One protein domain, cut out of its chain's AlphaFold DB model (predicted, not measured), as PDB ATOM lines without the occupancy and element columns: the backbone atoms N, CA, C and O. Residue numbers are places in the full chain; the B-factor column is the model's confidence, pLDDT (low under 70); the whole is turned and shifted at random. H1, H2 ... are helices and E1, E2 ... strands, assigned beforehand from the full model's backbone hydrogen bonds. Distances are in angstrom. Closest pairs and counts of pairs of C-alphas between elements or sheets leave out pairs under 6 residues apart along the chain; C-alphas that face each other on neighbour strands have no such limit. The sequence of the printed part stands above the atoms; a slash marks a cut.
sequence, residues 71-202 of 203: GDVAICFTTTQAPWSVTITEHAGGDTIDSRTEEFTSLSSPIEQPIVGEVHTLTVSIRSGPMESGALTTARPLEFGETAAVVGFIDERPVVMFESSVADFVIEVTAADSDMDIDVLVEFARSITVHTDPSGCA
ATOM      1  N   GLY A  71     -38.146  39.445  28.849       49.88
ATOM      2  CA  GLY A  71     -39.502  39.982  28.665       49.88
ATOM      3  C   GLY A  71     -40.555  39.001  28.112       49.88
ATOM      4  O   GLY A  71     -41.733  39.351  28.085       49.88
ATOM      5  N   ASP A  72     -40.161  37.793  27.698       60.84
ATOM      6  CA  ASP A  72     -41.059  36.710  27.257       60.84
ATOM      7  C   ASP A  72     -41.358  35.703  28.389       60.84
ATOM      8  O   ASP A  72     -41.844  34.598  28.145       60.84
ATOM      9  N   VAL A  73     -41.019  36.054  29.633       62.28
ATOM     10  CA  VAL A  73     -41.121  35.174  30.797       62.28
ATOM     11  C   VAL A  73     -41.921  35.854  31.902       62.28
ATOM     12  O   VAL A  73     -41.692  37.009  32.249       62.28
ATOM     13  N   ALA A  74     -42.858  35.116  32.482       69.31
ATOM     14  CA  ALA A  74     -43.595  35.508  33.668       69.31
ATOM     15  C   ALA A  74     -43.104  34.705  34.874       69.31
ATOM     16  O   ALA A  74     -42.965  33.483  34.808       69.31
ATOM     17  N   ILE A  75     -42.838  35.410  35.971       70.25
ATOM     18  CA  ILE A  75     -42.454  34.823  37.253       70.25
ATOM     19  C   ILE A  75     -43.619  35.018  38.206       70.25
ATOM     20  O   ILE A  75     -44.082  36.144  38.395       70.25
ATOM     21  N   CYS A  76     -44.078  33.921  38.791       77.81
ATOM     22  CA  CYS A  76     -45.177  33.907  39.739       77.81
ATOM     23  C   CYS A  76     -44.656  33.476  41.114       77.81
ATOM     24  O   CYS A  76     -43.702  32.702  41.220       77.81
ATOM     25  N   PHE A  77     -45.303  33.972  42.167       74.75
ATOM     26  CA  PHE A  77     -44.980  33.651  43.554       74.75
ATOM     27  C   PHE A  77     -46.232  33.105  44.234       74.75
ATOM     28  O   PHE A  77     -47.218  33.826  44.388       74.75
ATOM     29  N   THR A  78     -46.202  31.850  44.672       69.81
ATOM     30  CA  THR A  78     -47.303  31.240  45.433       69.81
ATOM     31  C   THR A  78     -46.880  31.028  46.882       69.81
ATOM     32  O   THR A  78     -46.626  29.902  47.309       69.81
ATOM     33  N   THR A  79     -46.738  32.112  47.646       65.19
ATOM     34  CA  THR A  79     -46.349  32.040  49.063       65.19
ATOM     35  C   THR A  79     -47.560  32.168  49.980       65.19
ATOM     36  O   THR A  79     -48.399  33.039  49.778       65.19
ATOM     37  N   THR A  80     -47.646  31.316  51.008       60.66
ATOM     38  CA  THR A  80     -48.624  31.431  52.109       60.66
ATOM     39  C   THR A  80     -48.111  32.272  53.272       60.66
ATOM     40  O   THR A  80     -48.731  32.308  54.335       60.66
ATOM     41  N   GLN A  81     -46.976  32.939  53.091       64.62
ATOM     42  CA  GLN A  81     -46.389  33.832  54.075       64.62
ATOM     43  C   GLN A  81     -46.492  35.262  53.539       64.62
ATOM     44  O   GLN A  81     -46.327  35.492  52.346       64.62
ATOM     45  N   ALA A  82     -46.809  36.216  54.402       62.47
ATOM     46  CA  ALA A  82     -46.855  37.649  54.115       62.47
ATOM     47  C   ALA A  82     -46.584  38.389  55.441       62.47
ATOM     48  O   ALA A  82     -46.919  37.835  56.494       62.47
ATOM     49  N   PRO A  83     -46.031  39.615  55.431       66.75
ATOM     50  CA  PRO A  83     -45.777  40.477  54.272       66.75
ATOM     51  C   PRO A  83     -44.363  40.342  53.664       66.75
ATOM     52  O   PRO A  83     -43.389  40.158  54.388       66.75
ATOM     53  N   TRP A  84     -44.247  40.515  52.339       74.75
ATOM     54  CA  TRP A  84     -42.965  40.547  51.611       74.75
ATOM     55  C   TRP A  84     -42.802  41.835  50.803       74.75
ATOM     56  O   TRP A  84     -43.764  42.324  50.211       74.75
ATOM     57  N   SER A  85     -41.572  42.336  50.712       79.75
ATOM     58  CA  SER A  85     -41.164  43.322  49.708       79.75
ATOM     59  C   SER A  85     -40.144  42.669  48.782       79.75
ATOM     60  O   SER A  85     -39.070  42.261  49.225       79.75
ATOM     61  N   VAL A  86     -40.487  42.508  47.505       74.75
ATOM     62  CA  VAL A  86     -39.665  41.779  46.533       74.75
ATOM     63  C   VAL A  86     -39.209  42.741  45.452       74.75
ATOM     64  O   VAL A  86     -40.021  43.313  44.730       74.75
ATOM     65  N   THR A  87     -37.898  42.908  45.315       77.50
ATOM     66  CA  THR A  87     -37.305  43.622  44.183       77.50
ATOM     67  C   THR A  87     -36.863  42.616  43.136       77.50
ATOM     68  O   THR A  87     -35.980  41.803  43.390       77.50
ATOM     69  N   ILE A  88     -37.488  42.651  41.966       74.81
ATOM     70  CA  ILE A  88     -37.126  41.826  40.818       74.81
ATOM     71  C   ILE A  88     -36.139  42.626  39.979       74.81
ATOM     72  O   ILE A  88     -36.445  43.742  39.558       74.81
ATOM     73  N   THR A  89     -34.963  42.057  39.742       74.12
ATOM     74  CA  THR A  89     -33.899  42.666  38.948       74.12
ATOM     75  C   THR A  89     -33.526  41.743  37.798       74.12
ATOM     76  O   THR A  89     -33.211  40.566  37.976       74.12
ATOM     77  N   GLU A  90     -33.547  42.287  36.594       69.19
ATOM     78  CA  GLU A  90     -33.211  41.568  35.378       69.19
ATOM     79  C   GLU A  90     -31.802  41.959  34.934       69.19
ATOM     80  O   GLU A  90     -31.468  43.148  34.888       69.19
ATOM     81  N   HIS A  91     -30.971  40.968  34.601       68.31
ATOM     82  CA  HIS A  91     -29.616  41.208  34.115       68.31
ATOM     83  C   HIS A  91     -29.378  40.591  32.738       68.31
ATOM     84  O   HIS A  91     -29.686  39.422  32.502       68.31
ATOM     85  N   ALA A  92     -28.702  41.341  31.865       69.69
ATOM     86  CA  ALA A  92     -28.173  40.836  30.602       69.69
ATOM     87  C   ALA A  92     -26.695  41.211  30.473       69.69
ATOM     88  O   ALA A  92     -26.324  42.376  30.558       69.69
ATOM     89  N   GLY A  93     -25.831  40.210  30.283       68.44
ATOM     90  CA  GLY A  93     -24.389  40.439  30.134       68.44
ATOM     91  C   GLY A  93     -23.701  41.035  31.370       68.44
ATOM     92  O   GLY A  93     -22.637  41.627  31.230       68.44
ATOM     93  N   GLY A  94     -24.290  40.882  32.561       67.88
ATOM     94  CA  GLY A  94     -23.774  41.434  33.822       67.88
ATOM     95  C   GLY A  94     -24.324  42.816  34.185       67.88
ATOM     96  O   GLY A  94     -24.204  43.221  35.338       67.88
ATOM     97  N   ASP A  95     -24.993  43.497  33.255       67.25
ATOM     98  CA  ASP A  95     -25.623  44.792  33.505       67.25
ATOM     99  C   ASP A  95     -27.086  44.612  33.930       67.25
ATOM    100  O   ASP A  95     -27.793  43.750  33.402       67.25
ATOM    101  N   THR A  96     -27.552  45.426  34.882       73.38
ATOM    102  CA  THR A  96     -28.980  45.527  35.221       73.38
ATOM    103  C   THR A  96     -29.723  46.215  34.082       73.38
ATOM    104  O   THR A  96     -29.395  47.349  33.730       73.38
ATOM    105  N   ILE A  97     -30.730  45.545  33.529       70.50
ATOM    106  CA  ILE A  97     -31.531  46.056  32.410       70.50
ATOM    107  C   ILE A  97     -32.931  46.503  32.829       70.50
ATOM    108  O   ILE A  97     -33.446  47.458  32.251       70.50
ATOM    109  N   ASP A  98     -33.502  45.888  33.864       72.06
ATOM    110  CA  ASP A  98     -34.747  46.328  34.493       72.06
ATOM    111  C   ASP A  98     -34.713  46.046  36.000       72.06
ATOM    112  O   ASP A  98     -34.015  45.141  36.470       72.06
ATOM    113  N   SER A  99     -35.444  46.846  36.770       70.06
ATOM    114  CA  SER A  99     -35.611  46.646  38.204       70.06
ATOM    115  C   SER A  99     -36.950  47.200  38.657       70.06
ATOM    116  O   SER A  99     -37.223  48.393  38.504       70.06
ATOM    117  N   ARG A 100     -37.758  46.358  39.300       72.12
ATOM    118  CA  ARG A 100     -39.050  46.757  39.866       72.12
ATOM    119  C   ARG A 100     -39.251  46.160  41.248       72.12
ATOM    120  O   ARG A 100     -38.812  45.047  41.510       72.12
ATOM    121  N   THR A 101     -39.931  46.893  42.119       74.69
ATOM    122  CA  THR A 101     -40.253  46.442  43.476       74.69
ATOM    123  C   THR A 101     -41.753  46.245  43.596       74.69
ATOM    124  O   THR A 101     -42.529  47.127  43.229       74.69
ATOM    125  N   GLU A 102     -42.151  45.086  44.109       73.69
ATOM    126  CA  GLU A 102     -43.536  44.707  44.359       73.69
ATOM    127  C   GLU A 102     -43.708  44.368  45.846       73.69
ATOM    128  O   GLU A 102     -42.876  43.688  46.449       73.69
ATOM    129  N   GLU A 103     -44.784  44.868  46.452       74.00
ATOM    130  CA  GLU A 103     -45.116  44.613  47.854       74.00
ATOM    131  C   GLU A 103     -46.304  43.656  47.950       74.00
ATOM    132  O   GLU A 103     -47.383  43.913  47.411       74.00
ATOM    133  N   PHE A 104     -46.122  42.567  48.690       67.44
ATOM    134  CA  PHE A 104     -47.131  41.542  48.924       67.44
ATOM    135  C   PHE A 104     -47.604  41.648  50.366       67.44
ATOM    136  O   PHE A 104     -46.989  41.117  51.290       67.44
ATOM    137  N   THR A 105     -48.696  42.382  50.561       62.31
ATOM    138  CA  THR A 105     -49.216  42.698  51.896       62.31
ATOM    139  C   THR A 105     -50.308  41.740  52.369       62.31
ATOM    140  O   THR A 105     -50.536  41.666  53.571       62.31
ATOM    141  N   SER A 106     -50.961  40.951  51.507       54.44
ATOM    142  CA  SER A 106     -51.900  39.924  51.980       54.44
ATOM    143  C   SER A 106     -52.108  38.745  51.030       54.44
ATOM    144  O   SER A 106     -52.084  38.870  49.807       54.44
ATOM    145  N   LEU A 107     -52.398  37.591  51.635       51.19
ATOM    146  CA  LEU A 107     -53.068  36.464  50.997       51.19
ATOM    147  C   LEU A 107     -54.540  36.830  50.795       51.19
ATOM    148  O   LEU A 107     -55.357  36.684  51.701       51.19
ATOM    149  N   SER A 108     -54.878  37.362  49.623       41.38
ATOM    150  CA  SER A 108     -56.257  37.467  49.124       41.38
ATOM    151  C   SER A 108     -57.311  38.027  50.111       41.38
ATOM    152  O   SER A 108     -58.295  37.358  50.424       41.38
ATOM    153  N   SER A 109     -57.151  39.261  50.604       28.89
ATOM    154  CA  SER A 109     -58.271  40.143  51.021       28.89
ATOM    155  C   SER A 109     -57.778  41.504  51.525       28.89
ATOM    156  O   SER A 109     -56.659  41.581  52.042       28.89
ATOM    157  N   PRO A 110     -58.598  42.575  51.443       29.75
ATOM    158  CA  PRO A 110     -58.265  43.858  52.046       29.75
ATOM    159  C   PRO A 110     -58.417  43.744  53.567       29.75
ATOM    160  O   PRO A 110     -59.522  43.759  54.106       29.75
ATOM    161  N   ILE A 111     -57.297  43.583  54.268       29.14
ATOM    162  CA  ILE A 111     -57.254  43.599  55.730       29.14
ATOM    163  C   ILE A 111     -56.921  45.034  56.156       29.14
ATOM    164  O   ILE A 111     -55.781  45.473  56.054       29.14
ATOM    165  N   GLU A 112     -57.920  45.774  56.646       29.11
ATOM    166  CA  GLU A 112     -57.774  47.095  57.290       29.11
ATOM    167  C   GLU A 112     -57.205  46.978  58.723       29.11
ATOM    168  O   GLU A 112     -57.690  47.608  59.665       29.11
ATOM    169  N   GLN A 113     -56.192  46.137  58.928       26.47
ATOM    170  CA  GLN A 113     -55.452  46.077  60.188       26.47
ATOM    171  C   GLN A 113     -53.965  46.292  59.916       26.47
ATOM    172  O   GLN A 113     -53.446  45.743  58.945       26.47
ATOM    173  N   PRO A 114     -53.257  47.077  60.752       30.62
ATOM    174  CA  PRO A 114     -51.815  47.208  60.631       30.62
ATOM    175  C   PRO A 114     -51.195  45.827  60.850       30.62
ATOM    176  O   PRO A 114     -51.313  45.252  61.933       30.62
ATOM    177  N   ILE A 115     -50.574  45.281  59.807       32.50
ATOM    178  CA  ILE A 115     -49.840  44.022  59.883       32.50
ATOM    179  C   ILE A 115     -48.623  44.285  60.767       32.50
ATOM    180  O   ILE A 115     -47.646  44.894  60.343       32.50
ATOM    181  N   VAL A 116     -48.710  43.875  62.031       36.41
ATOM    182  CA  VAL A 116     -47.579  43.851  62.965       36.41
ATOM    183  C   VAL A 116     -46.795  42.565  62.689       36.41
ATOM    184  O   VAL A 116     -46.819  41.625  63.476       36.41
ATOM    185  N   GLY A 117     -46.197  42.494  61.504       46.88
ATOM    186  CA  GLY A 117     -45.318  41.418  61.060       46.88
ATOM    187  C   GLY A 117     -44.025  42.025  60.537       46.88
ATOM    188  O   GLY A 117     -44.037  43.124  59.983       46.88
ATOM    189  N   GLU A 118     -42.910  41.345  60.765       54.88
ATOM    190  CA  GLU A 118     -41.627  41.710  60.174       54.88
ATOM    191  C   GLU A 118     -41.752  41.627  58.645       54.88
ATOM    192  O   GLU A 118     -42.183  40.607  58.111       54.88
ATOM    193  N   VAL A 119     -41.483  42.733  57.944       65.62
ATOM    194  CA  VAL A 119     -41.528  42.763  56.478       65.62
ATOM    195  C   VAL A 119     -40.205  42.226  55.971       65.62
ATOM    196  O   VAL A 119     -39.177  42.889  56.084       65.62
ATOM    197  N   HIS A 120     -40.237  41.038  55.386       68.06
ATOM    198  CA  HIS A 120     -39.052  40.456  54.784       68.06
ATOM    199  C   HIS A 120     -38.786  41.101  53.420       68.06
ATOM    200  O   HIS A 120     -39.649  41.099  52.536       68.06
ATOM    201  N   THR A 121     -37.584  41.656  53.248       76.25
ATOM    202  CA  THR A 121     -37.161  42.286  51.991       76.25
ATOM    203  C   THR A 121     -36.237  41.346  51.225       76.25
ATOM    204  O   THR A 121     -35.223  40.891  51.755       76.25
ATOM    205  N   LEU A 122     -36.576  41.063  49.969       78.44
ATOM    206  CA  LEU A 122     -35.851  40.135  49.103       78.44
ATOM    207  C   LEU A 122     -35.495  40.792  47.769       78.44
ATOM    208  O   LEU A 122     -36.219  41.647  47.259       78.44
ATOM    209  N   THR A 123     -34.394  40.349  47.169       82.06
ATOM    210  CA  THR A 123     -34.045  40.638  45.774       82.06
ATOM    211  C   THR A 123     -34.057  39.343  44.973       82.06
ATOM    212  O   THR A 123     -33.351  38.401  45.320       82.06
ATOM    213  N   VAL A 124     -34.842  39.301  43.900       82.38
ATOM    214  CA  VAL A 124     -34.886  38.198  42.936       82.38
ATOM    215  C   VAL A 124     -34.167  38.661  41.676       82.38
ATOM    216  O   VAL A 124     -34.679  39.495  40.935       82.38
ATOM    217  N   SER A 125     -32.967  38.142  41.449       80.88
ATOM    218  CA  SER A 125     -32.162  38.426  40.265       80.88
ATOM    219  C   SER A 125     -32.298  37.307  39.241       80.88
ATOM    220  O   SER A 125     -32.096  36.137  39.564       80.88
ATOM    221  N   ILE A 126     -32.597  37.664  37.995       76.81
ATOM    222  CA  ILE A 126     -32.711  36.715  36.881       76.81
ATOM    223  C   ILE A 126     -31.520  36.934  35.960       76.81
ATOM    224  O   ILE A 126     -31.285  38.054  35.491       76.81
ATOM    225  N   ARG A 127     -30.756  35.872  35.706       75.56
ATOM    226  CA  ARG A 127     -29.580  35.915  34.829       75.56
ATOM    227  C   ARG A 127     -29.656  34.803  33.797       75.56
ATOM    228  O   ARG A 127     -30.066  33.692  34.114       75.56
ATOM    229  N   SER A 128     -29.240  35.086  32.569       72.81
ATOM    230  CA  SER A 128     -29.031  34.051  31.556       72.81
ATOM    231  C   SER A 128     -27.663  33.390  31.732       72.81
ATOM    232  O   SER A 128     -26.675  34.066  32.029       72.81
ATOM    233  N   GLY A 129     -27.596  32.074  31.520       70.06
ATOM    234  CA  GLY A 129     -26.348  31.309  31.595       70.06
ATOM    235  C   GLY A 129     -26.304  30.301  32.749       70.06
ATOM    236  O   GLY A 129     -27.302  30.114  33.435       70.06
ATOM    237  N   PRO A 130     -25.169  29.602  32.930       71.31
ATOM    238  CA  PRO A 130     -25.051  28.532  33.916       71.31
ATOM    239  C   PRO A 130     -25.003  29.071  35.348       71.31
ATOM    240  O   PRO A 130     -24.540  30.186  35.595       71.31
ATOM    241  N   MET A 131     -25.410  28.245  36.314       74.06
ATOM    242  CA  MET A 131     -25.272  28.574  37.732       74.06
ATOM    243  C   MET A 131     -23.792  28.647  38.142       74.06
ATOM    244  O   MET A 131     -23.093  27.635  38.235       74.06
ATOM    245  N   GLU A 132     -23.309  29.854  38.438       73.44
ATOM    246  CA  GLU A 132     -21.943  30.082  38.914       73.44
ATOM    247  C   GLU A 132     -21.896  30.183  40.444       73.44
ATOM    248  O   GLU A 132     -22.150  31.228  41.037       73.44
ATOM    249  N   SER A 133     -21.497  29.098  41.109       61.06
ATOM    250  CA  SER A 133     -21.324  29.073  42.574       61.06
ATOM    251  C   SER A 133     -20.109  29.863  43.080       61.06
ATOM    252  O   SER A 133     -19.937  30.020  44.286       61.06
ATOM    253  N   GLY A 134     -19.257  30.372  42.180       59.72
ATOM    254  CA  GLY A 134     -17.995  31.039  42.521       59.72
ATOM    255  C   GLY A 134     -18.145  32.337  43.323       59.72
ATOM    256  O   GLY A 134     -17.175  32.768  43.942       59.72
ATOM    257  N   ALA A 135     -19.340  32.931  43.346       66.00
ATOM    258  CA  ALA A 135     -19.655  34.111  44.152       66.00
ATOM    259  C   ALA A 135     -20.075  33.777  45.601       66.00
ATOM    260  O   ALA A 135     -20.191  34.679  46.428       66.00
ATOM    261  N   LEU A 136     -20.300  32.498  45.929       77.88
ATOM    262  CA  LEU A 136     -20.822  32.075  47.228       77.88
ATOM    263  C   LEU A 136     -19.699  31.789  48.227       77.88
ATOM    264  O   LEU A 136     -18.777  31.021  47.953       77.88
ATOM    265  N   THR A 137     -19.823  32.328  49.441       78.75
ATOM    266  CA  THR A 137     -18.856  32.060  50.525       78.75
ATOM    267  C   THR A 137     -18.985  30.632  51.068       78.75
ATOM    268  O   THR A 137     -18.006  30.000  51.455       78.75
ATOM    269  N   THR A 138     -20.207  30.104  51.097       78.31
ATOM    270  CA  THR A 138     -20.518  28.705  51.411       78.31
ATOM    271  C   THR A 138     -21.543  28.244  50.393       78.31
ATOM    272  O   THR A 138     -22.503  28.962  50.163       78.31
ATOM    273  N   ALA A 139     -21.347  27.078  49.785       82.19
ATOM    274  CA  ALA A 139     -22.284  26.517  48.820       82.19
ATOM    275  C   ALA A 139     -22.706  25.125  49.293       82.19
ATOM    276  O   ALA A 139     -21.882  24.210  49.372       82.19
ATOM    277  N   ARG A 140     -23.987  24.970  49.635       86.75
ATOM    278  CA  ARG A 140     -24.599  23.678  49.955       86.75
ATOM    279  C   ARG A 140     -25.619  23.334  48.867       86.75
ATOM    280  O   ARG A 140     -26.549  24.117  48.676       86.75
ATOM    281  N   PRO A 141     -25.475  22.193  48.171       86.94
ATOM    282  CA  PRO A 141     -26.466  21.767  47.194       86.94
ATOM    283  C   PRO A 141     -27.803  21.472  47.884       86.94
ATOM    284  O   PRO A 141     -27.838  20.984  49.018       86.94
ATOM    285  N   LEU A 142     -28.887  21.778  47.185       87.81
ATOM    286  CA  LEU A 142     -30.270  21.553  47.585       87.81
ATOM    287  C   LEU A 142     -31.078  21.121  46.352       87.81
ATOM    288  O   LEU A 142     -30.708  21.429  45.226       87.81
ATOM    289  N   GLU A 143     -32.182  20.413  46.561       84.44
ATOM    290  CA  GLU A 143     -33.083  20.006  45.480       84.44
ATOM    291  C   GLU A 143     -34.474  20.616  45.691       84.44
ATOM    292  O   GLU A 143     -35.047  20.556  46.790       84.44
ATOM    293  N   PHE A 144     -35.005  21.212  44.624       81.19
ATOM    294  CA  PHE A 144     -36.370  21.718  44.493       81.19
ATOM    295  C   PHE A 144     -37.136  20.804  43.539       81.19
ATOM    296  O   PHE A 144     -37.295  21.093  42.357       81.19
ATOM    297  N   GLY A 145     -37.578  19.651  44.046       80.12
ATOM    298  CA  GLY A 145     -38.159  18.614  43.194       80.12
ATOM    299  C   GLY A 145     -37.106  18.062  42.233       80.12
ATOM    300  O   GLY A 145     -36.152  17.436  42.680       80.12
ATOM    301  N   GLU A 146     -37.275  18.308  40.934       75.56
ATOM    302  CA  GLU A 146     -36.315  17.914  39.888       75.56
ATOM    303  C   GLU A 146     -35.264  19.000  39.596       75.56
ATOM    304  O   GLU A 146     -34.305  18.757  38.864       75.56
ATOM    305  N   THR A 147     -35.422  20.192  40.176       82.75
ATOM    306  CA  THR A 147     -34.537  21.335  39.950       82.75
ATOM    307  C   THR A 147     -33.374  21.336  40.939       82.75
ATOM    308  O   THR A 147     -33.573  21.298  42.157       82.75
ATOM    309  N   ALA A 148     -32.149  21.441  40.422       85.31
ATOM    310  CA  ALA A 148     -30.964  21.657  41.241       85.31
ATOM    311  C   ALA A 148     -30.934  23.095  41.780       85.31
ATOM    312  O   ALA A 148     -31.146  24.062  41.046       85.31
ATOM    313  N   ALA A 149     -30.634  23.227  43.067       89.50
ATOM    314  CA  ALA A 149     -30.477  24.495  43.757       89.50
ATOM    315  C   ALA A 149     -29.176  24.506  44.569       89.50
ATOM    316  O   ALA A 149     -28.628  23.471  44.960       89.50
ATOM    317  N   VAL A 150     -28.674  25.697  44.857       91.69
ATOM    318  CA  VAL A 150     -27.534  25.918  45.740       91.69
ATOM    319  C   VAL A 150     -27.906  27.001  46.729       91.69
ATOM    320  O   VAL A 150     -28.421  28.055  46.370       91.69
ATOM    321  N   VAL A 151     -27.620  26.731  47.994       92.88
ATOM    322  CA  VAL A 151     -27.842  27.661  49.091       92.88
ATOM    323  C   VAL A 151     -26.498  28.148  49.606       92.88
ATOM    324  O   VAL A 151     -25.561  27.353  49.756       92.88
ATOM    325  N   GLY A 152     -26.405  29.439  49.895       92.19
ATOM    326  CA  GLY A 152     -25.163  30.046  50.328       92.19
ATOM    327  C   GLY A 152     -25.302  31.440  50.903       92.19
ATOM    328  O   GLY A 152     -26.355  31.818  51.408       92.19
ATOM    329  N   PHE A 153     -24.197  32.183  50.826       90.81
ATOM    330  CA  PHE A 153     -24.114  33.564  51.291       90.81
ATOM    331  C   PHE A 153     -23.321  34.429  50.306       90.81
ATOM    332  O   PHE A 153     -22.221  34.027  49.899       90.81
ATOM    333  N   ILE A 154     -23.850  35.616  49.990       88.50
ATOM    334  CA  ILE A 154     -23.182  36.694  49.240       88.50
ATOM    335  C   ILE A 154     -23.119  37.913  50.154       88.50
ATOM    336  O   ILE A 154     -24.155  38.388  50.608       88.50
ATOM    337  N   ASP A 155     -21.916  38.416  50.433       88.50
ATOM    338  CA  ASP A 155     -21.713  39.549  51.349       88.50
ATOM    339  C   ASP A 155     -22.450  39.366  52.692       88.50
ATOM    340  O   ASP A 155     -23.172  40.248  53.141       88.50
ATOM    341  N   GLU A 156     -22.320  38.177  53.295       89.81
ATOM    342  CA  GLU A 156     -23.003  37.769  54.543       89.81
ATOM    343  C   GLU A 156     -24.534  37.646  54.457       89.81
ATOM    344  O   GLU A 156     -25.170  37.264  55.436       89.81
ATOM    345  N   ARG A 157     -25.141  37.882  53.290       89.75
ATOM    346  CA  ARG A 157     -26.585  37.743  53.089       89.75
ATOM    347  C   ARG A 157     -26.947  36.349  52.581       89.75
ATOM    348  O   ARG A 157     -26.310  35.887  51.626       89.75
ATOM    349  N   PRO A 158     -27.947  35.679  53.182       92.50
ATOM    350  CA  PRO A 158     -28.461  34.410  52.688       92.50
ATOM    351  C   PRO A 158     -28.903  34.516  51.225       92.50
ATOM    352  O   PRO A 158     -29.591  35.465  50.839       92.50
ATOM    353  N   VAL A 159     -28.518  33.528  50.419       92.25
ATOM    354  CA  VAL A 159     -28.910  33.436  49.011       92.25
ATOM    355  C   VAL A 159     -29.275  32.008  48.627       92.25
ATOM    356  O   VAL A 159     -28.654  31.038  49.075       92.25
ATOM    357  N   VAL A 160     -30.274  31.886  47.761       92.69
ATOM    358  CA  VAL A 160     -30.662  30.643  47.099       92.69
ATOM    359  C   VAL A 160     -30.592  30.863  45.595       92.69
ATOM    360  O   VAL A 160     -31.232  31.766  45.069       92.69
ATOM    361  N   MET A 161     -29.821  30.034  44.901       92.25
ATOM    362  CA  MET A 161     -29.712  30.032  43.444       92.25
ATOM    363  C   MET A 161     -30.297  28.736  42.902       92.25
ATOM    364  O   MET A 161     -30.020  27.671  43.452       92.25
ATOM    365  N   PHE A 162     -31.081  28.795  41.834       90.12
ATOM    366  CA  PHE A 162     -31.595  27.601  41.165       90.12
ATOM    367  C   PHE A 162     -31.837  27.859  39.680       90.12
ATOM    368  O   PHE A 162     -32.041  28.997  39.256       90.12
ATOM    369  N   GLU A 163     -31.789  26.794  38.887       87.19
ATOM    370  CA  GLU A 163     -32.022  26.868  37.445       87.19
ATOM    371  C   GLU A 163     -33.522  26.785  37.139       87.19
ATOM    372  O   GLU A 163     -34.255  25.980  37.715       87.19
ATOM    373  N   SER A 164     -34.004  27.622  36.226       80.00
ATOM    374  CA  SER A 164     -35.372  27.519  35.724       80.00
ATOM    375  C   SER A 164     -35.493  26.329  34.773       80.00
ATOM    376  O   SER A 164     -34.656  26.122  33.898       80.00
ATOM    377  N   SER A 165     -36.576  25.562  34.903       72.62
ATOM    378  CA  SER A 165     -36.866  24.414  34.034       72.62
ATOM    379  C   SER A 165     -37.356  24.810  32.637       72.62
ATOM    380  O   SER A 165     -37.420  23.969  31.740       72.62
ATOM    381  N   VAL A 166     -37.736  26.075  32.446       66.06
ATOM    382  CA  VAL A 166     -38.456  26.540  31.251       66.06
ATOM    383  C   VAL A 166     -37.532  27.221  30.239       66.06
ATOM    384  O   VAL A 166     -37.773  27.176  29.033       66.06
ATOM    385  N   ALA A 167     -36.449  27.823  30.710       63.16
ATOM    386  CA  ALA A 167     -35.420  28.443  29.890       63.16
ATOM    387  C   ALA A 167     -34.166  28.562  30.755       63.16
ATOM    388  O   ALA A 167     -34.328  28.757  31.955       63.16
ATOM    389  N   ASP A 168     -32.966  28.409  30.174       74.00
ATOM    390  CA  ASP A 168     -31.671  28.335  30.884       74.00
ATOM    391  C   ASP A 168     -31.307  29.655  31.602       74.00
ATOM    392  O   ASP A 168     -30.359  30.372  31.260       74.00
ATOM    393  N   PHE A 169     -32.123  29.990  32.589       75.88
ATOM    394  CA  PHE A 169     -32.028  31.120  33.478       75.88
ATOM    395  C   PHE A 169     -31.671  30.601  34.854       75.88
ATOM    396  O   PHE A 169     -32.195  29.588  35.319       75.88
ATOM    397  N   VAL A 170     -30.831  31.359  35.531       85.31
ATOM    398  CA  VAL A 170     -30.563  31.194  36.947       85.31
ATOM    399  C   VAL A 170     -31.376  32.243  37.680       85.31
ATOM    400  O   VAL A 170     -31.294  33.437  37.373       85.31
ATOM    401  N   ILE A 171     -32.159  31.780  38.643       85.62
ATOM    402  CA  ILE A 171     -32.893  32.620  39.576       85.62
ATOM    403  C   ILE A 171     -32.084  32.662  40.864       85.62
ATOM    404  O   ILE A 171     -31.825  31.630  41.481       85.62
ATOM    405  N   GLU A 172     -31.666  33.859  41.247       90.25
ATOM    406  CA  GLU A 172     -30.946  34.143  42.483       90.25
ATOM    407  C   GLU A 172     -31.878  34.920  43.416       90.25
ATOM    408  O   GLU A 172     -32.307  36.024  43.096       90.25
ATOM    409  N   VAL A 173     -32.205  34.341  44.566       90.00
ATOM    410  CA  VAL A 173     -33.034  34.961  45.601       90.00
ATOM    411  C   VAL A 173     -32.139  35.308  46.778       90.00
ATOM    412  O   VAL A 173     -31.641  34.412  47.459       90.00
ATOM    413  N   THR A 174     -31.949  36.598  47.022       91.31
ATOM    414  CA  THR A 174     -31.064  37.120  48.066       91.31
ATOM    415  C   THR A 174     -31.880  37.872  49.106       91.31
ATOM    416  O   THR A 174     -32.663  38.763  48.765       91.31
ATOM    417  N   ALA A 175     -31.687  37.537  50.379       90.19
ATOM    418  CA  ALA A 175     -32.269  38.293  51.481       90.19
ATOM    419  C   ALA A 175     -31.590  39.662  51.617       90.19
ATOM    420  O   ALA A 175     -30.375  39.774  51.454       90.19
ATOM    421  N   ALA A 176     -32.350  40.718  51.917       86.06
ATOM    422  CA  ALA A 176     -31.758  42.014  52.250       86.06
ATOM    423  C   ALA A 176     -31.034  41.960  53.604       86.06
ATOM    424  O   ALA A 176     -29.941  42.512  53.736       86.06
ATOM    425  N   ASP A 177     -31.631  41.250  54.562       85.75
ATOM    426  CA  ASP A 177     -31.148  41.117  55.931       85.75
ATOM    427  C   ASP A 177     -30.263  39.873  56.092       85.75
ATOM    428  O   ASP A 177     -30.601  38.771  55.651       85.75
ATOM    429  N   SER A 178     -29.099  40.045  56.723       88.19
ATOM    430  CA  SER A 178     -28.102  38.978  56.908       88.19
ATOM    431  C   SER A 178     -28.514  37.905  57.918       88.19
ATOM    432  O   SER A 178     -27.943  36.817  57.931       88.19
ATOM    433  N   ASP A 179     -29.466  38.214  58.797       88.12
ATOM    434  CA  ASP A 179     -29.973  37.335  59.852       88.12
ATOM    435  C   ASP A 179     -31.256  36.587  59.465       88.12
ATOM    436  O   ASP A 179     -31.766  35.808  60.273       88.12
ATOM    437  N   MET A 180     -31.745  36.761  58.230       86.12
ATOM    438  CA  MET A 180     -32.877  35.993  57.719       86.12
ATOM    439  C   MET A 180     -32.602  34.488  57.812       86.12
ATOM    440  O   MET A 180     -31.559  33.995  57.376       86.12
ATOM    441  N   ASP A 181     -33.574  33.747  58.350       88.81
ATOM    442  CA  ASP A 181     -33.491  32.294  58.408       88.81
ATOM    443  C   ASP A 181     -33.433  31.716  56.989       88.81
ATOM    444  O   ASP A 181     -34.268  31.991  56.121       88.81
ATOM    445  N   ILE A 182     -32.421  30.889  56.753       89.81
ATOM    446  CA  ILE A 182     -32.175  30.270  55.461       89.81
ATOM    447  C   ILE A 182     -33.311  29.329  55.061       89.81
ATOM    448  O   ILE A 182     -33.593  29.196  53.872       89.81
ATOM    449  N   ASP A 183     -33.979  28.706  56.034       89.81
ATOM    450  CA  ASP A 183     -35.102  27.811  55.774       89.81
ATOM    451  C   ASP A 183     -36.328  28.606  55.290       89.81
ATOM    452  O   ASP A 183     -37.024  28.158  54.378       89.81
ATOM    453  N   VAL A 184     -36.523  29.826  55.805       88.12
ATOM    454  CA  VAL A 184     -37.560  30.768  55.349       88.12
ATOM    455  C   VAL A 184     -37.272  31.246  53.921       88.12
ATOM    456  O   VAL A 184     -38.156  31.212  53.064       88.12
ATOM    457  N   LEU A 185     -36.021  31.617  53.622       89.81
ATOM    458  CA  LEU A 185     -35.614  32.002  52.265       89.81
ATOM    459  C   LEU A 185     -35.783  30.845  51.265       89.81
ATOM    460  O   LEU A 185     -36.231  31.049  50.136       89.81
ATOM    461  N   VAL A 186     -35.443  29.622  51.676       91.06
ATOM    462  CA  VAL A 186     -35.623  28.406  50.873       91.06
ATOM    463  C   VAL A 186     -37.100  28.127  50.603       91.06
ATOM    464  O   VAL A 186     -37.446  27.753  49.482       91.06
ATOM    465  N   GLU A 187     -37.976  28.302  51.593       88.88
ATOM    466  CA  GLU A 187     -39.422  28.158  51.409       88.88
ATOM    467  C   GLU A 187     -39.963  29.189  50.412       88.88
ATOM    468  O   GLU A 187     -40.694  28.820  49.491       88.88
ATOM    469  N   PHE A 188     -39.530  30.450  50.518       86.75
ATOM    470  CA  PHE A 188     -39.877  31.478  49.539       86.75
ATOM    471  C   PHE A 188     -39.382  31.110  48.134       86.75
ATOM    472  O   PHE A 188     -40.160  31.140  47.182       86.75
ATOM    473  N   ALA A 189     -38.118  30.702  47.985       88.88
ATOM    474  CA  ALA A 189     -37.555  30.332  46.688       88.88
ATOM    475  C   ALA A 189     -38.304  29.153  46.036       88.88
ATOM    476  O   ALA A 189     -38.492  29.139  44.823       88.88
ATOM    477  N   ARG A 190     -38.805  28.201  46.835       88.25
ATOM    478  CA  ARG A 190     -39.654  27.090  46.359       88.25
ATOM    479  C   ARG A 190     -41.031  27.521  45.862       88.25
ATOM    480  O   ARG A 190     -41.663  26.764  45.134       88.25
ATOM    481  N   SER A 191     -41.504  28.696  46.272       83.50
ATOM    482  CA  SER A 191     -42.781  29.260  45.821       83.50
ATOM    483  C   SER A 191     -42.705  29.936  44.451       83.50
ATOM    484  O   SER A 191     -43.736  30.352  43.926       83.50
ATOM    485  N   ILE A 192     -41.500  30.067  43.888       84.00
ATOM    486  CA  ILE A 192     -41.273  30.721  42.603       84.00
ATOM    487  C   ILE A 192     -41.556  29.731  41.476       84.00
ATOM    488  O   ILE A 192     -40.904  28.691  41.368       84.00
ATOM    489  N   THR A 193     -42.478  30.093  40.590       79.25
ATOM    490  CA  THR A 193     -42.706  29.395  39.322       79.25
ATOM    491  C   THR A 193     -42.403  30.317  38.149       79.25
ATOM    492  O   THR A 193     -42.545  31.537  38.230       79.25
ATOM    493  N   VAL A 194     -41.942  29.733  37.044       76.25
ATOM    494  CA  VAL A 194     -41.549  30.468  35.840       76.25
ATOM    495  C   VAL A 194     -42.314  29.922  34.651       76.25
ATOM    496  O   VAL A 194     -42.366  28.711  34.451       76.25
ATOM    497  N   HIS A 195     -42.888  30.812  33.850       74.00
ATOM    498  CA  HIS A 195     -43.715  30.472  32.699       74.00
ATOM    499  C   HIS A 195     -43.284  31.297  31.485       74.00
ATOM    500  O   HIS A 195     -42.961  32.470  31.610       74.00
ATOM    501  N   THR A 196     -43.320  30.713  30.289       68.88
ATOM    502  CA  THR A 196     -43.138  31.449  29.016       68.88
ATOM    503  C   THR A 196     -44.409  32.151  28.540       68.88
ATOM    504  O   THR A 196     -44.394  32.864  27.544       68.88
ATOM    505  N   ASP A 197     -45.538  31.895  29.201       70.06
ATOM    506  CA  ASP A 197     -46.818  32.540  28.933       70.06
ATOM    507  C   ASP A 197     -47.303  33.199  30.236       70.06
ATOM    508  O   ASP A 197     -47.488  32.484  31.226       70.06
ATOM    509  N   PRO A 198     -47.522  34.528  30.268       66.31
ATOM    510  CA  PRO A 198     -48.038  35.229  31.444       66.31
ATOM    511  C   PRO A 198     -49.377  34.710  31.959       66.31
ATOM    512  O   PRO A 198     -49.651  34.818  33.154       66.31
ATOM    513  N   SER A 199     -50.203  34.116  31.093       69.62
ATOM    514  CA  SER A 199     -51.444  33.469  31.527       69.62
ATOM    515  C   SER A 199     -51.196  32.248  32.416       69.62
ATOM    516  O   SER A 199     -52.081  31.866  33.169       69.62
ATOM    517  N   GLY A 200     -49.979  31.692  32.411       65.06
ATOM    518  CA  GLY A 200     -49.557  30.641  33.332       65.06
ATOM    519  C   GLY A 200     -49.455  31.087  34.794       65.06
ATOM    520  O   GLY A 200     -49.464  30.229  35.664       65.06
ATOM    521  N   CYS A 201     -49.407  32.397  35.075       66.69
ATOM    522  CA  CYS A 201     -49.527  32.919  36.443       66.69
ATOM    523  C   CYS A 201     -50.983  33.082  36.909       66.69
ATOM    524  O   CYS A 201     -51.207  33.492  38.047       66.69
ATOM    525  N   ALA A 202     -51.968  32.844  36.038       62.66
ATOM    526  CA  ALA A 202     -53.382  32.958  36.372       62.66
ATOM    527  C   ALA A 202     -53.930  31.604  36.850       62.66
ATOM    528  O   ALA A 202     -54.681  30.960  36.122       62.66
TER     529      ALA A 202
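AT A GLANCE: This is residues 71 to 202 of the 203 residues of an uncharacterized protein of Stackebrandtia endophytica (UniProt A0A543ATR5). A strongly twisted sheet of seven strands curls round one helix, H1, and a small two-stranded ribbon of E1 and E9 lies to one side, with the short helix H2 by it. Residues 108 to 114, in the link from E3 to E4, stick out as a free loop. The printed part has 132 residues, with nine named strands and two named helices in the order E1 E2 E3 E4 E5 E6 E7 E8 H1 E9 H2, and its class is mostly strand. The large sheet is mixed, in the order E3 E2 E4 E8 E7 E6 E5. The whole is compact, with a radius of gyration of the C-alphas of 14.8 A and spans of 44 by 35 by 30 A.

HOW THE PARTS SIT: E1, residues 74 to 77, is antiparallel to E9, residues 192 to 195, with N 76 and O 193 2.9 A apart. E2, residues 84 to 92, and E3, residues 95 to 104, form a hairpin, with N 88 and O 100 2.8 A apart; E3 bends by 51 degrees at residue 98. E4, residues 120 to 128, is parallel to E2, at 19 degrees between directions, with N 89 and O 124 2.8 A apart. E5, residues 139 to 144, E6, residues 147 to 154, E7, residues 157 to 163, and E8, residues 169 to 175, make a meander, each strand the antiparallel neighbour of the one before. N 142 and O 149 are 2.8 A apart across E5 and E6, N 150 and O 161 2.8 A across E6 and E7, and N 173 and O 160 2.8 A across E7 and E8. E8 is also antiparallel to E4, with N 172 and O 125 2.9 A apart. H1, residues 182 to 190, is on the seven-stranded sheet; its closest C-alphas to E7 are those of Ile 182 and Pro 158, 6.2 A apart. Every O i to N i+4 pair in H1 is within hydrogen-bond range. H2, residues 198 to 201, is too short for such a pair; it is not on that sheet, and its closest C-alphas to E1 are those of Pro 198 and Ala 74, 5.0 A apart.

IN THESE COORDINATES: E1 begins at C-alpha 74, (-43.595, 35.508, 33.668). E2 is 25.7 A long, E3 26.7 A, E4 26.1 A, E6 21.2 A and H1 12.2 A. H1 begins at C-alpha 182, (-32.175, 30.270, 55.461), and H2 ends at C-alpha 201, (-49.527, 32.919, 36.443).

THE WHOLE: The C-alphas farthest apart, those of Glu 112 and Gly 134, are 45.4 A apart. The printed part has no cut. The link from E3 to E4, 15 residues, is long. The mean pLDDT of the printed part is 73.8; 44 residues are under 70, among them residues 104 to 120.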